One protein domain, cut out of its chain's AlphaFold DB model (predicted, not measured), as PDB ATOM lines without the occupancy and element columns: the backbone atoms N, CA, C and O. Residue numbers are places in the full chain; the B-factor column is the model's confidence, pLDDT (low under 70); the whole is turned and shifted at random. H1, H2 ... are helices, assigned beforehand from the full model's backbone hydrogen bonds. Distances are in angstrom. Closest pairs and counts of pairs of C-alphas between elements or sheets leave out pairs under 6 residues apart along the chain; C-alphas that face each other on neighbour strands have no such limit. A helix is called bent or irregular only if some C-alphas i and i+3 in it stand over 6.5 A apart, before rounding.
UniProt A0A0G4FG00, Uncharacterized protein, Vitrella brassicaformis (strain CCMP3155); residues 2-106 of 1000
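What this domain is: This is residues 2 to 106 of the 1000 residues of an uncharacterized protein of Vitrella brassicaformis (strain CCMP3155) (UniProt A0A0G4FG00). The long helix H2 runs along an elongated all-helix body; H1 folds back beside it as a helical hairpin at one end, while H4 and H5 pack on its later part, H4 along it and H5 crossing it at a wide angle. The short helix H3 packs on H4 at the other end, and residues 55 to 60 of the long link before it stick out as a loop. The printed part has 105 residues with five named helices, H1 to H5 in chain order, and no named strand. It is compact, with a radius of gyration of the C-alphas of 15.0 A, and spans 47 by 27 by 23 A.

How they stand to each other: H1, residues 10 to 21, and H2, residues 28 to 46, form a helical hairpin: they touch, with the C-alphas of Val 19 and Ala 31 closest at 5.2 A, and run opposite ways at a shallow tilt of 24 degrees. H3, residues 66 to 72, is close to H2 but not clearly touching; their closest C-alphas, those of Leu 44 and Tyr 66, are 6.9 A apart. H4, residues 78 to 86, touches H3 about perpendicular, at 74 degrees, with the C-alphas of Asp 67 and Met 78 closest at 5.1 A. H4 also touches H2, at residues 37 to 45 of H2 alone, opposite ways at a shallow tilt of 14 degrees; the closest C-alphas are those of Ser 41 and Ile 82, 5.8 A apart. H5, residues 91 to 105, touches residues 36 to 44 of H2 alone, about perpendicular at 84 degrees, with the C-alphas of Val 40 and Cys 101 closest at 6.0 A. With its residues 91 to 97 alone H5 touches H4, the C-alphas of Val 86 and Ala 93 being closest at 5.1 A. H1 is apart from H3, H4 and H5. In H1, H2, H3 and H4 every O i to N i+4 pair is within hydrogen-bond range; in H5, 7 of 11 are.

Where its parts are: H1 begins at C-alpha 10, (23.540, -27.351, -37.477), and is 16.2 A long. H2 is the longest helix, 27.2 A from C-alpha 28 at (12.792, -34.141, -22.915) to C-alpha 46. H3 measures 9.8 A and H4 9.9 A. H5 measures 21.5 A, ends at C-alpha 105, (23.592, -20.525, -20.271), and is irregular, with C-alphas 92 and 95 7.1 A apart.

The domain as a whole: The two C-alphas farthest apart, those of Thr 21 and Gln 60, are 47.9 A apart. The printed part has no cut. The link from H2 to H3, residues 47 to 65, is long. Mean pLDDT of the printed part is 82.2, with residues 2 to 8, 23 to 24, 26 and 54 to 62 under 70.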
ATOM      1  N   ALA A   2      14.050 -18.091 -25.088       34.81
ATOM      2  CA  ALA A   2      13.829 -17.397 -26.361       34.81
ATOM      3  C   ALA A   2      14.892 -17.837 -27.379       34.81
ATOM      4  O   ALA A   2      16.078 -17.829 -27.044       34.81
ATOM      5  N   ARG A   3      14.491 -18.170 -28.617       43.56
ATOM      6  CA  ARG A   3      15.431 -18.224 -29.750       43.56
ATOM      7  C   ARG A   3      16.001 -16.811 -29.923       43.56
ATOM      8  O   ARG A   3      15.278 -15.900 -30.312       43.56
ATOM      9  N   THR A   4      17.267 -16.633 -29.564       41.25
ATOM     10  CA  THR A   4      18.052 -15.430 -29.874       41.25
ATOM     11  C   THR A   4      18.990 -15.762 -31.027       41.25
ATOM     12  O   THR A   4      19.346 -16.928 -31.192       41.25
ATOM     13  N   ASP A   5      19.364 -14.767 -31.836       42.06
ATOM     14  CA  ASP A   5      20.062 -14.952 -33.120       42.06
ATOM     15  C   ASP A   5      21.547 -15.342 -32.974       42.06
ATOM     16  O   ASP A   5      22.456 -14.668 -33.466       42.06
ATOM     17  N   ILE A   6      21.813 -16.449 -32.280       50.00
ATOM     18  CA  ILE A   6      23.109 -17.116 -32.285       50.00
ATOM     19  C   ILE A   6      23.161 -18.004 -33.530       50.00
ATOM     20  O   ILE A   6      22.313 -18.871 -33.730       50.00
ATOM     21  N   THR A   7      24.177 -17.811 -34.370       60.28
ATOM     22  CA  THR A   7      24.463 -18.699 -35.505       60.28
ATOM     23  C   THR A   7      25.084 -20.002 -34.995       60.28
ATOM     24  O   THR A   7      26.303 -20.196 -35.055       60.28
ATOM     25  N   GLU A   8      24.248 -20.861 -34.417       67.31
ATOM     26  CA  GLU A   8      24.664 -22.158 -33.890       67.31
ATOM     27  C   GLU A   8      25.022 -23.155 -35.001       67.31
ATOM     28  O   GLU A   8      24.539 -23.035 -36.132       67.31
ATOM     29  N   PRO A   9      25.889 -24.146 -34.720       74.00
ATOM     30  CA  PRO A   9      26.188 -25.199 -35.675       74.00
ATOM     31  C   PRO A   9      24.926 -26.047 -35.907       74.00
ATOM     32  O   PRO A   9      24.104 -26.191 -34.998       74.00
ATOM     33  N   PRO A  10      24.772 -26.658 -37.097       78.81
ATOM     34  CA  PRO A  10      23.540 -27.351 -37.477       78.81
ATOM     35  C   PRO A  10      23.174 -28.513 -36.543       78.81
ATOM     36  O   PRO A  10      22.004 -28.849 -36.421       78.81
ATOM     37  N   GLU A  11      24.151 -29.100 -35.850       78.69
ATOM     38  CA  GLU A  11      23.923 -30.128 -34.833       78.69
ATOM     39  C   GLU A  11      23.248 -29.573 -33.568       78.69
ATOM     40  O   GLU A  11      22.254 -30.134 -33.118       78.69
ATOM     41  N   VAL A  12      23.720 -28.439 -33.035       76.25
ATOM     42  CA  VAL A  12      23.084 -27.760 -31.892       76.25
ATOM     43  C   VAL A  12      21.701 -27.247 -32.281       76.25
ATOM     44  O   VAL A  12      20.768 -27.397 -31.500       76.25
ATOM     45  N   ALA A  13      21.532 -26.717 -33.496       77.06
ATOM     46  CA  ALA A  13      20.217 -26.331 -34.006       77.06
ATOM     47  C   ALA A  13      19.255 -27.535 -34.079       77.06
ATOM     48  O   ALA A  13      18.143 -27.452 -33.563       77.06
ATOM     49  N   ARG A  14      19.705 -28.679 -34.622       83.06
ATOM     50  CA  ARG A  14      18.925 -29.929 -34.657       83.06
ATOM     51  C   ARG A  14      18.547 -30.406 -33.253       83.06
ATOM     52  O   ARG A  14      17.413 -30.811 -33.056       83.06
ATOM     53  N   LEU A  15      19.470 -30.350 -32.291       76.50
ATOM     54  CA  LEU A  15      19.210 -30.757 -30.906       76.50
ATOM     55  C   LEU A  15      18.274 -29.775 -30.170       76.50
ATOM     56  O   LEU A  15      17.471 -30.206 -29.352       76.50
ATOM     57  N   ILE A  16      18.331 -28.471 -30.460       74.44
ATOM     58  CA  ILE A  16      17.372 -27.482 -29.931       74.44
ATOM     59  C   ILE A  16      15.967 -27.741 -30.484       74.44
ATOM     60  O   ILE A  16      14.991 -27.619 -29.744       74.44
ATOM     61  N   ASP A  17      15.862 -28.127 -31.754       71.31
ATOM     62  CA  ASP A  17      14.584 -28.490 -32.365       71.31
ATOM     63  C   ASP A  17      14.084 -29.853 -31.844       71.31
ATOM     64  O   ASP A  17      12.899 -29.970 -31.544       71.31
ATOM     65  N   GLU A  18      14.978 -30.822 -31.599       75.06
ATOM     66  CA  GLU A  18      14.700 -32.085 -30.885       75.06
ATOM     67  C   GLU A  18      14.069 -31.788 -29.508       75.06
ATOM     68  O   GLU A  18      12.937 -32.195 -29.257       75.06
ATOM     69  N   VAL A  19      14.722 -30.957 -28.682       70.69
ATOM     70  CA  VAL A  19      14.228 -30.467 -27.373       70.69
ATOM     71  C   VAL A  19      12.892 -29.729 -27.457       70.69
ATOM     72  O   VAL A  19      12.088 -29.796 -26.528       70.69
ATOM     73  N   TRP A  20      12.644 -28.998 -28.544       72.75
ATOM     74  CA  TRP A  20      11.370 -28.312 -28.752       72.75
ATOM     75  C   TRP A  20      10.252 -29.297 -29.124       72.75
ATOM     76  O   TRP A  20       9.123 -29.134 -28.668       72.75
ATOM     77  N   THR A  21      10.557 -30.333 -29.912       70.19
ATOM     78  CA  THR A  21       9.595 -31.392 -30.267       70.19
ATOM     79  C   THR A  21       9.314 -32.373 -29.130       70.19
ATOM     80  O   THR A  21       8.193 -32.863 -29.038       70.19
ATOM     81  N   THR A  22      10.277 -32.620 -28.237       75.69
ATOM     82  CA  THR A  22      10.107 -33.476 -27.048       75.69
ATOM     83  C   THR A  22       9.627 -32.710 -25.813       75.69
ATOM     84  O   THR A  22       9.578 -33.273 -24.726       75.69
ATOM     85  N   PHE A  23       9.259 -31.428 -25.924       60.28
ATOM     86  CA  PHE A  23       8.858 -30.621 -24.768       60.28
ATOM     87  C   PHE A  23       7.610 -31.205 -24.066       60.28
ATOM     88  O   PHE A  23       6.519 -31.224 -24.638       60.28
ATOM     89  N   ASN A  24       7.777 -31.625 -22.804       56.50
ATOM     90  CA  ASN A  24       6.840 -32.413 -21.977       56.50
ATOM     91  C   ASN A  24       6.743 -33.935 -22.265       56.50
ATOM     92  O   ASN A  24       5.774 -34.549 -21.819       56.50
ATOM     93  N   SER A  25       7.703 -34.571 -22.950       73.75
ATOM     94  CA  SER A  25       7.851 -36.042 -22.934       73.75
ATOM     95  C   SER A  25       8.968 -36.490 -21.984       73.75
ATOM     96  O   SER A  25       9.841 -35.698 -21.636       73.75
ATOM     97  N   ASP A  26       9.003 -37.771 -21.603       66.75
ATOM     98  CA  ASP A  26      10.101 -38.329 -20.787       66.75
ATOM     99  C   ASP A  26      11.466 -38.282 -21.512       66.75
ATOM    100  O   ASP A  26      12.528 -38.312 -20.889       66.75
ATOM    101  N   GLU A  27      11.461 -38.148 -22.844       73.00
ATOM    102  CA  GLU A  27      12.669 -37.944 -23.651       73.00
ATOM    103  C   GLU A  27      13.198 -36.498 -23.585       73.00
ATOM    104  O   GLU A  27      14.336 -36.247 -24.001       73.00
ATOM    105  N   TYR A  28      12.414 -35.550 -23.051       74.69
ATOM    106  CA  TYR A  28      12.792 -34.141 -22.915       74.69
ATOM    107  C   TYR A  28      14.119 -33.971 -22.180       74.69
ATOM    108  O   TYR A  28      15.022 -33.307 -22.688       74.69
ATOM    109  N   ASP A  29      14.266 -34.608 -21.017       75.12
ATOM    110  CA  ASP A  29      15.471 -34.493 -20.195       75.12
ATOM    111  C   ASP A  29      16.693 -35.060 -20.928       75.12
ATOM    112  O   ASP A  29      17.775 -34.472 -20.881       75.12
ATOM    113  N   ALA A  30      16.526 -36.150 -21.686       75.06
ATOM    114  CA  ALA A  30      17.594 -36.720 -22.501       75.06
ATOM    115  C   ALA A  30      18.007 -35.778 -23.646       75.06
ATOM    116  O   ALA A  30      19.203 -35.539 -23.839       75.06
ATOM    117  N   ALA A  31      17.046 -35.203 -24.374       75.50
ATOM    118  CA  ALA A  31      17.304 -34.232 -25.438       75.50
ATOM    119  C   ALA A  31      17.930 -32.933 -24.889       75.50
ATOM    120  O   ALA A  31      18.907 -32.420 -25.443       75.50
ATOM    121  N   PHE A  32      17.435 -32.430 -23.756       81.75
ATOM    122  CA  PHE A  32      17.925 -31.211 -23.110       81.75
ATOM    123  C   PHE A  32      19.355 -31.394 -22.596       81.75
ATOM    124  O   PHE A  32      20.220 -30.544 -22.827       81.75
ATOM    125  N   VAL A  33      19.644 -32.548 -21.993       83.38
ATOM    126  CA  VAL A  33      21.001 -32.936 -21.601       83.38
ATOM    127  C   VAL A  33      21.917 -33.092 -22.826       83.38
ATOM    128  O   VAL A  33      23.072 -32.679 -22.741       83.38
ATOM    129  N   ARG A  34      21.443 -33.594 -23.980       86.81
ATOM    130  CA  ARG A  34      22.231 -33.588 -25.237       86.81
ATOM    131  C   ARG A  34      22.566 -32.160 -25.683       86.81
ATOM    132  O   ARG A  34      23.746 -31.868 -25.876       86.81
ATOM    133  N   VAL A  35      21.580 -31.258 -25.787       88.06
ATOM    134  CA  VAL A  35      21.819 -29.832 -26.118       88.06
ATOM    135  C   VAL A  35      22.872 -29.235 -25.192       88.06
ATOM    136  O   VAL A  35      23.843 -28.638 -25.659       88.06
ATOM    137  N   LEU A  36      22.717 -29.433 -23.882       89.81
ATOM    138  CA  LEU A  36      23.604 -28.840 -22.890       89.81
ATOM    139  C   LEU A  36      25.048 -29.350 -23.025       89.81
ATOM    140  O   LEU A  36      25.972 -28.541 -22.975       89.81
ATOM    141  N   ARG A  37      25.254 -30.649 -23.290       92.50
ATOM    142  CA  ARG A  37      26.586 -31.219 -23.574       92.50
ATOM    143  C   ARG A  37      27.235 -30.601 -24.814       92.50
ATOM    144  O   ARG A  37      28.407 -30.244 -24.743       92.50
ATOM    145  N   HIS A  38      26.500 -30.449 -25.921       93.12
ATOM    146  CA  HIS A  38      27.043 -29.874 -27.165       93.12
ATOM    147  C   HIS A  38      27.298 -28.357 -27.065       93.12
ATOM    148  O   HIS A  38      28.177 -27.827 -27.746       93.12
ATOM    149  N   LEU A  39      26.571 -27.640 -26.202       91.75
ATOM    150  CA  LEU A  39      26.869 -26.240 -25.886       91.75
ATOM    151  C   LEU A  39      28.086 -26.106 -24.948       91.75
ATOM    152  O   LEU A  39      28.923 -25.225 -25.150       91.75
ATOM    153  N   VAL A  40      28.221 -26.995 -23.956       94.94
ATOM    154  CA  VAL A  40      29.373 -27.039 -23.038       94.94
ATOM    155  C   VAL A  40      30.656 -27.444 -23.761       94.94
ATOM    156  O   VAL A  40      31.668 -26.771 -23.579       94.94
ATOM    157  N   SER A  41      30.635 -28.455 -24.634       95.81
ATOM    158  CA  SER A  41      31.806 -28.809 -25.447       95.81
ATOM    159  C   SER A  41      32.271 -27.630 -26.304       95.81
ATOM    160  O   SER A  41      33.435 -27.247 -26.243       95.81
ATOM    161  N   ARG A  42      31.349 -26.976 -27.015       93.56
ATOM    162  CA  ARG A  42      31.608 -25.790 -27.845       93.56
ATOM    163  C   ARG A  42      32.202 -24.613 -27.059       93.56
ATOM    164  O   ARG A  42      33.021 -23.875 -27.607       93.56
ATOM    165  N   PHE A  43      31.818 -24.437 -25.795       95.31
ATOM    166  CA  PHE A  43      32.431 -23.459 -24.889       95.31
ATOM    167  C   PHE A  43      33.842 -23.883 -24.453       95.31
ATOM    168  O   PHE A  43      34.757 -23.061 -24.476       95.31
ATOM    169  N   LEU A  44      34.037 -25.157 -24.108       96.38
ATOM    170  CA  LEU A  44      35.335 -25.703 -23.705       96.38
ATOM    171  C   LEU A  44      36.358 -25.715 -24.856       96.38
ATOM    172  O   LEU A  44      37.534 -25.472 -24.610       96.38
ATOM    173  N   GLU A  45      35.930 -25.913 -26.108       96.00
ATOM    174  CA  GLU A  45      36.773 -25.737 -27.304       96.00
ATOM    175  C   GLU A  45      37.251 -24.287 -27.460       96.00
ATOM    176  O   GLU A  45      38.434 -24.035 -27.691       96.00
ATOM    177  N   GLN A  46      36.330 -23.324 -27.340       96.12
ATOM    178  CA  GLN A  46      36.617 -21.900 -27.549       96.12
ATOM    179  C   GLN A  46      37.493 -21.316 -26.439       96.12
ATOM    180  O   GLN A  46      38.385 -20.515 -26.718       96.12
ATOM    181  N   ASN A  47      37.272 -21.761 -25.201       95.75
ATOM    182  CA  ASN A  47      37.927 -21.241 -24.003       95.75
ATOM    183  C   ASN A  47      38.955 -22.227 -23.419       95.75
ATOM    184  O   ASN A  47      39.355 -22.092 -22.269       95.75
ATOM    185  N   ALA A  48      39.445 -23.194 -24.206       96.50
ATOM    186  CA  ALA A  48      40.400 -24.220 -23.764       96.50
ATOM    187  C   ALA A  48      41.657 -23.648 -23.069       96.50
ATOM    188  O   ALA A  48      42.237 -24.284 -22.191       96.50
ATOM    189  N   GLN A  49      42.077 -22.443 -23.464       95.81
ATOM    190  CA  GLN A  49      43.243 -21.729 -22.928       95.81
ATOM    191  C   GLN A  49      42.869 -20.590 -21.954       95.81
ATOM    192  O   GLN A  49      43.749 -19.842 -21.536       95.81
ATOM    193  N   GLU A  50      41.589 -20.435 -21.602       93.94
ATOM    194  CA  GLU A  50      41.138 -19.526 -20.543       93.94
ATOM    195  C   GLU A  50      41.388 -20.153 -19.162       93.94
ATOM    196  O   GLU A  50      41.339 -21.375 -18.998       93.94
ATOM    197  N   GLU A  51      41.687 -19.312 -18.171       92.00
ATOM    198  CA  GLU A  51      41.986 -19.734 -16.802       92.00
ATOM    199  C   GLU A  51      40.706 -20.053 -16.019       92.00
ATOM    200  O   GLU A  51      39.796 -19.231 -15.893       92.00
ATOM    201  N   VAL A  52      40.661 -21.249 -15.439       89.44
ATOM    202  CA  VAL A  52      39.563 -21.732 -14.604       89.44
ATOM    203  C   VAL A  52      39.708 -21.115 -13.217       89.44
ATOM    204  O   VAL A  52      40.455 -21.609 -12.374       89.44
ATOM    205  N   ASN A  53      39.007 -20.006 -12.984       78.31
ATOM    206  CA  ASN A  53      39.097 -19.221 -11.752       78.31
ATOM    207  C   ASN A  53      37.787 -19.333 -10.935       78.31
ATOM    208  O   ASN A  53      36.955 -18.426 -11.005       78.31
ATOM    209  N   PRO A  54      37.559 -20.444 -10.199       61.09
ATOM    210  CA  PRO A  54      36.258 -20.762  -9.597       61.09
ATOM    211  C   PRO A  54      35.829 -19.782  -8.498       61.09
ATOM    212  O   PRO A  54      34.648 -19.487  -8.376       61.09
ATOM    213  N   ASP A  55      36.783 -19.242  -7.734       63.31
ATOM    214  CA  ASP A  55      36.509 -18.359  -6.590       63.31
ATOM    215  C   ASP A  55      36.787 -16.871  -6.894       63.31
ATOM    216  O   ASP A  55      36.705 -16.023  -6.002       63.31
ATOM    217  N   GLY A  56      37.226 -16.538  -8.116       63.06
ATOM    218  CA  GLY A  56      37.692 -15.193  -8.494       63.06
ATOM    219  C   GLY A  56      38.937 -14.690  -7.736       63.06
ATOM    220  O   GLY A  56      39.355 -13.542  -7.917       63.06
ATOM    221  N   SER A  57      39.545 -15.518  -6.880       63.69
ATOM    222  CA  SER A  57      40.611 -15.142  -5.945       63.69
ATOM    223  C   SER A  57      42.001 -15.179  -6.601       63.69
ATOM    224  O   SER A  57      42.840 -16.033  -6.332       63.69
ATOM    225  N   HIS A  58      42.241 -14.187  -7.463       54.53
ATOM    226  CA  HIS A  58      43.372 -14.026  -8.396       54.53
ATOM    227  C   HIS A  58      44.828 -14.242  -7.907       54.53
ATOM    228  O   HIS A  58      45.735 -14.127  -8.728       54.53
ATOM    229  N   GLU A  59      45.112 -14.472  -6.620       58.31
ATOM    230  CA  GLU A  59      46.439 -14.160  -6.063       58.31
ATOM    231  C   GLU A  59      47.425 -15.325  -5.841       58.31
ATOM    232  O   GLU A  59      48.624 -15.046  -5.834       58.31
ATOM    233  N   GLN A  60      47.004 -16.582  -5.593       54.94
ATOM    234  CA  GLN A  60      47.946 -17.593  -5.037       54.94
ATOM    235  C   GLN A  60      47.884 -19.040  -5.564       54.94
ATOM    236  O   GLN A  60      48.875 -19.754  -5.399       54.94
ATOM    237  N   ASN A  61      46.807 -19.487  -6.217       54.56
ATOM    238  CA  ASN A  61      46.771 -20.817  -6.842       54.56
ATOM    239  C   ASN A  61      47.149 -20.721  -8.328       54.56
ATOM    240  O   ASN A  61      46.800 -19.754  -8.999       54.56
ATOM    241  N   GLY A  62      47.915 -21.695  -8.827       69.06
ATOM    242  CA  GLY A  62      48.500 -21.637 -10.170       69.06
ATOM    243  C   GLY A  62      47.459 -21.649 -11.294       69.06
ATOM    244  O   GLY A  62      46.426 -22.297 -11.172       69.06
ATOM    245  N   HIS A  63      47.777 -20.966 -12.397       84.00
ATOM    246  CA  HIS A  63      46.933 -20.821 -13.588       84.00
ATOM    247  C   HIS A  63      46.593 -22.183 -14.233       84.00
ATOM    248  O   HIS A  63      47.341 -22.695 -15.069       84.00
ATOM    249  N   ILE A  64      45.470 -22.785 -13.836       92.62
ATOM    250  CA  ILE A  64      44.899 -23.978 -14.472       92.62
ATOM    251  C   ILE A  64      43.967 -23.498 -15.582       92.62
ATOM    252  O   ILE A  64      42.967 -22.843 -15.305       92.62
ATOM    253  N   THR A  65      44.276 -23.821 -16.835       95.12
ATOM    254  CA  THR A  65      43.335 -23.643 -17.951       95.12
ATOM    255  C   THR A  65      42.456 -24.879 -18.119       95.12
ATOM    256  O   THR A  65      42.786 -25.956 -17.614       95.12
ATOM    257  N   TYR A  66      41.350 -24.762 -18.857       95.31
ATOM    258  CA  TYR A  66      40.483 -25.912 -19.139       95.31
ATOM    259  C   TYR A  66      41.239 -27.065 -19.839       95.31
ATOM    260  O   TYR A  66      41.010 -28.231 -19.522       95.31
ATOM    261  N   ASP A  67      42.183 -26.772 -20.740       96.06
ATOM    262  CA  ASP A  67      43.047 -27.773 -21.390       96.06
ATOM    263  C   ASP A  67      44.048 -28.423 -20.411       96.06
ATOM    264  O   ASP A  67      44.287 -29.628 -20.485       96.06
ATOM    265  N   VAL A  68      44.565 -27.677 -19.425       95.12
ATOM    266  CA  VAL A  68      45.374 -28.249 -18.329       95.12
ATOM    267  C   VAL A  68      44.522 -29.144 -17.418       95.12
ATOM    268  O   VAL A  68      45.007 -30.186 -16.972       95.12
ATOM    269  N   TRP A  69      43.247 -28.807 -17.188       94.25
ATOM    270  CA  TRP A  69      42.310 -29.683 -16.471       94.25
ATOM    271  C   TRP A  69      42.076 -30.985 -17.256       94.25
ATOM    272  O   TRP A  69      42.299 -32.061 -16.700       94.25
ATOM    273  N   ALA A  70      41.765 -30.905 -18.555       95.31
ATOM    274  CA  ALA A  70      41.621 -32.075 -19.434       95.31
ATOM    275  C   ALA A  70      42.871 -32.983 -19.448       95.31
ATOM    276  O   ALA A  70      42.765 -34.209 -19.485       95.31
ATOM    277  N   GLN A  71      44.066 -32.391 -19.378       95.06
ATOM    278  CA  GLN A  71      45.330 -33.130 -19.289       95.06
ATOM    279  C   GLN A  71      45.567 -33.752 -17.902       95.06
ATOM    280  O   GLN A  71      46.205 -34.800 -17.801       95.06
ATOM    281  N   SER A  72      45.025 -33.160 -16.832       93.56
ATOM    282  CA  SER A  72      45.086 -33.740 -15.481       93.56
ATOM    283  C   SER A  72      44.163 -34.955 -15.304       93.56
ATOM    284  O   SER A  72      44.527 -35.880 -14.582       93.56
ATOM    285  N   THR A  73      43.042 -35.019 -16.036       91.00
ATOM    286  CA  THR A  73      42.136 -36.187 -16.118       91.00
ATOM    287  C   THR A  73      42.597 -37.233 -17.152       91.00
ATOM    288  O   THR A  73      41.811 -38.031 -17.646       91.00
ATOM    289  N   ALA A  74      43.900 -37.260 -17.460       93.44
ATOM    290  CA  ALA A  74      44.585 -38.221 -18.335       93.44
ATOM    291  C   ALA A  74      44.219 -38.198 -19.839       93.44
ATOM    292  O   ALA A  74      44.700 -39.052 -20.593       93.44
ATOM    293  N   TYR A  75      43.464 -37.206 -20.322       96.19
ATOM    294  CA  TYR A  75      43.253 -37.004 -21.759       96.19
ATOM    295  C   TYR A  75      44.436 -36.253 -22.392       96.19
ATOM    296  O   TYR A  75      45.132 -35.475 -21.749       96.19
ATOM    297  N   GLN A  76      44.697 -36.474 -23.682       95.06
ATOM    298  CA  GLN A  76      45.871 -35.878 -24.346       95.06
ATOM    299  C   GLN A  76      45.703 -34.388 -24.694       95.06
ATOM    300  O   GLN A  76      46.684 -33.733 -25.033       95.06
ATOM    301  N   ASN A  77      44.464 -33.893 -24.712       95.12
ATOM    302  CA  ASN A  77      44.056 -32.532 -25.066       95.12
ATOM    303  C   ASN A  77      42.544 -32.373 -24.806       95.12
ATOM    304  O   ASN A  77      41.823 -33.375 -24.706       95.12
ATOM    305  N   MET A  78      42.061 -31.128 -24.792       96.69
ATOM    306  CA  MET A  78      40.636 -30.793 -24.661       96.69
ATOM    307  C   MET A  78      39.693 -31.564 -25.612       96.69
ATOM    308  O   MET A  78      38.655 -32.058 -25.176       96.69
ATOM    309  N   ASN A  79      40.032 -31.732 -26.893       96.81
ATOM    310  CA  ASN A  79      39.119 -32.351 -27.865       96.81
ATOM    311  C   ASN A  79      38.884 -33.842 -27.569       96.81
ATOM    312  O   ASN A  79      37.767 -34.332 -27.743       96.81
ATOM    313  N   ASN A  80      39.903 -34.569 -27.094       96.38
ATOM    314  CA  ASN A  80      39.735 -35.951 -26.632       96.38
ATOM    315  C   ASN A  80      38.788 -36.001 -25.419       96.38
ATOM    316  O   ASN A  80      37.808 -36.740 -25.435       96.38
ATOM    317  N   PHE A  81      39.035 -35.164 -24.405       96.69
ATOM    318  CA  PHE A  81      38.198 -35.072 -23.201       96.69
ATOM    319  C   PHE A  81      36.732 -34.742 -23.524       96.69
ATOM    320  O   PHE A  81      35.812 -35.327 -22.951       96.69
ATOM    321  N   ILE A  82      36.501 -33.877 -24.512       96.88
ATOM    322  CA  ILE A  82      35.165 -33.552 -25.012       96.88
ATOM    323  C   ILE A  82      34.460 -34.770 -25.627       96.88
ATOM    324  O   ILE A  82      33.323 -35.065 -25.260       96.88
ATOM    325  N   ASN A  83      35.116 -35.481 -26.547       95.62
ATOM    326  CA  ASN A  83      34.495 -36.577 -27.304       95.62
ATOM    327  C   ASN A  83      34.319 -37.864 -26.479       95.62
ATOM    328  O   ASN A  83      33.356 -38.614 -26.676       95.62
ATOM    329  N   ASP A  84      35.252 -38.128 -25.565       95.00
ATOM    330  CA  ASP A  84      35.267 -39.344 -24.754       95.00
ATOM    331  C   ASP A  84      34.593 -39.164 -23.386       95.00
ATOM    332  O   ASP A  84      34.058 -40.142 -22.866       95.00
ATOM    333  N   SER A  85      34.556 -37.943 -22.832       94.75
ATOM    334  CA  SER A  85      33.961 -37.659 -21.517       94.75
ATOM    335  C   SER A  85      32.766 -36.700 -21.580       94.75
ATOM    336  O   SER A  85      31.657 -37.117 -21.252       94.75
ATOM    337  N   VAL A  86      32.918 -35.452 -22.051       94.69
ATOM    338  CA  VAL A  86      31.850 -34.420 -21.951       94.69
ATOM    339  C   VAL A  86      30.590 -34.787 -22.742       94.69
ATOM    340  O   VAL A  86      29.489 -34.789 -22.191       94.69
ATOM    341  N   LEU A  87      30.721 -35.172 -24.016       93.62
ATOM    342  CA  LEU A  87      29.575 -35.578 -24.842       93.62
ATOM    343  C   LEU A  87      28.918 -36.877 -24.339       93.62
ATOM    344  O   LEU A  87      27.724 -37.101 -24.560       93.62
ATOM    345  N   ARG A  88      29.656 -37.712 -23.598       92.38
ATOM    346  CA  ARG A  88      29.147 -38.962 -23.005       92.38
ATOM    347  C   ARG A  88      28.589 -38.781 -21.589       92.38
ATOM    348  O   ARG A  88      27.737 -39.576 -21.200       92.38
ATOM    349  N   MET A  89      28.966 -37.705 -20.894       85.81
ATOM    350  CA  MET A  89      28.879 -37.541 -19.434       85.81
ATOM    351  C   MET A  89      29.585 -38.681 -18.687       85.81
ATOM    352  O   MET A  89      28.976 -39.407 -17.906       85.81
ATOM    353  N   GLY A  90      30.887 -38.829 -18.952       87.62
ATOM    354  CA  GLY A  90      31.786 -39.566 -18.062       87.62
ATOM    355  C   GLY A  90      31.925 -38.871 -16.700       87.62
ATOM    356  O   GLY A  90      31.658 -37.675 -16.577       87.62
ATOM    357  N   GLU A  91      32.352 -39.618 -15.680       83.88
ATOM    358  CA  GLU A  91      32.509 -39.117 -14.304       83.88
ATOM    359  C   GLU A  91      33.455 -37.900 -14.249       83.88
ATOM    360  O   GLU A  91      33.110 -36.869 -13.670       83.88
ATOM    361  N   ASP A  92      34.571 -37.954 -14.988       86.12
ATOM    362  CA  ASP A  92      35.565 -36.873 -15.100       86.12
ATOM    363  C   ASP A  92      35.021 -35.570 -15.719       86.12
ATOM    364  O   ASP A  92      35.643 -34.512 -15.595       86.12
ATOM    365  N   ALA A  93      33.878 -35.621 -16.413       88.94
ATOM    366  CA  ALA A  93      33.252 -34.452 -17.025       88.94
ATOM    367  C   ALA A  93      32.273 -33.717 -16.093       88.94
ATOM    368  O   ALA A  93      31.831 -32.620 -16.446       88.94
ATOM    369  N   ALA A  94      31.918 -34.275 -14.930       86.44
ATOM    370  CA  ALA A  94      30.905 -33.692 -14.049       86.44
ATOM    371  C   ALA A  94      31.300 -32.288 -13.553       86.44
ATOM    372  O   ALA A  94      30.567 -31.323 -13.784       86.44
ATOM    373  N   ASP A  95      32.487 -32.155 -12.957       87.81
ATOM    374  CA  ASP A  95      32.957 -30.892 -12.374       87.81
ATOM    375  C   ASP A  95      33.214 -29.813 -13.438       87.81
ATOM    376  O   ASP A  95      32.802 -28.664 -13.270       87.81
ATOM    377  N   VAL A  96      33.835 -30.169 -14.572       89.06
ATOM    378  CA  VAL A  96      34.082 -29.197 -15.654       89.06
ATOM    379  C   VAL A  96      32.768 -28.708 -16.272       89.06
ATOM    380  O   VAL A  96      32.638 -27.532 -16.611       89.06
ATOM    381  N   THR A  97      31.766 -29.590 -16.374       89.19
ATOM    382  CA  THR A  97      30.433 -29.250 -16.884       89.19
ATOM    383  C   THR A  97      29.692 -28.355 -15.897       89.19
ATOM    384  O   THR A  97      29.081 -27.377 -16.323       89.19
ATOM    385  N   LEU A  98      29.795 -28.620 -14.590       86.94
ATOM    386  CA  LEU A  98      29.235 -27.767 -13.537       86.94
ATOM    387  C   LEU A  98      29.841 -26.352 -13.560       86.94
ATOM    388  O   LEU A  98      29.109 -25.377 -13.392       86.94
ATOM    389  N   VAL A  99      31.146 -26.232 -13.828       89.00
ATOM    390  CA  VAL A  99      31.830 -24.935 -13.971       89.00
ATOM    391  C   VAL A  99      31.434 -24.210 -15.262       89.00
ATOM    392  O   VAL A  99      31.135 -23.018 -15.215       89.00
ATOM    393  N   ALA A 100      31.408 -24.898 -16.408       91.75
ATOM    394  CA  ALA A 100      31.201 -24.282 -17.723       91.75
ATOM    395  C   ALA A 100      29.724 -23.976 -18.058       91.75
ATOM    396  O   ALA A 100      29.427 -22.959 -18.690       91.75
ATOM    397  N   CYS A 101      28.786 -24.828 -17.630       91.44
ATOM    398  CA  CYS A 101      27.351 -24.714 -17.933       91.44
ATOM    399  C   CYS A 101      26.740 -23.335 -17.573       91.44
ATOM    400  O   CYS A 101      26.034 -22.761 -18.408       91.44
ATOM    401  N   PRO A 102      27.041 -22.722 -16.412       90.44
ATOM    402  CA  PRO A 102      26.542 -21.386 -16.082       90.44
ATOM    403  C   PRO A 102      27.025 -20.278 -17.033       90.44
ATOM    404  O   PRO A 102      26.249 -19.380 -17.365       90.44
ATOM    405  N   TYR A 103      28.259 -20.356 -17.550       89.69
ATOM    406  CA  TYR A 103      28.762 -19.418 -18.567       89.69
ATOM    407  C   TYR A 103      28.069 -19.615 -19.920       89.69
ATOM    408  O   TYR A 103      27.648 -18.636 -20.541       89.69
ATOM    409  N   VAL A 104      27.888 -20.872 -20.337       90.31
ATOM    410  CA  VAL A 104      27.138 -21.267 -21.542       90.31
ATOM    411  C   VAL A 104      25.717 -20.701 -21.527       90.31
ATOM    412  O   VAL A 104      25.299 -20.021 -22.466       90.31
ATOM    413  N   LEU A 105      24.983 -20.951 -20.441       86.38
ATOM    414  CA  LEU A 105      23.592 -20.525 -20.271       86.38
ATOM    415  C   LEU A 105      23.454 -19.045 -19.867       86.38
ATOM    416  O   LEU A 105      22.338 -18.524 -19.851       86.38
ATOM    417  N   LYS A 106      24.566 -18.362 -19.554       87.88
ATOM    418  CA  LYS A 106      24.631 -16.971 -19.061       87.88
ATOM    419  C   LYS A 106      23.808 -16.747 -17.781       87.88
ATOM    420  O   LYS A 106      23.248 -15.671 -17.568       87.88
TER     421      LYS A 106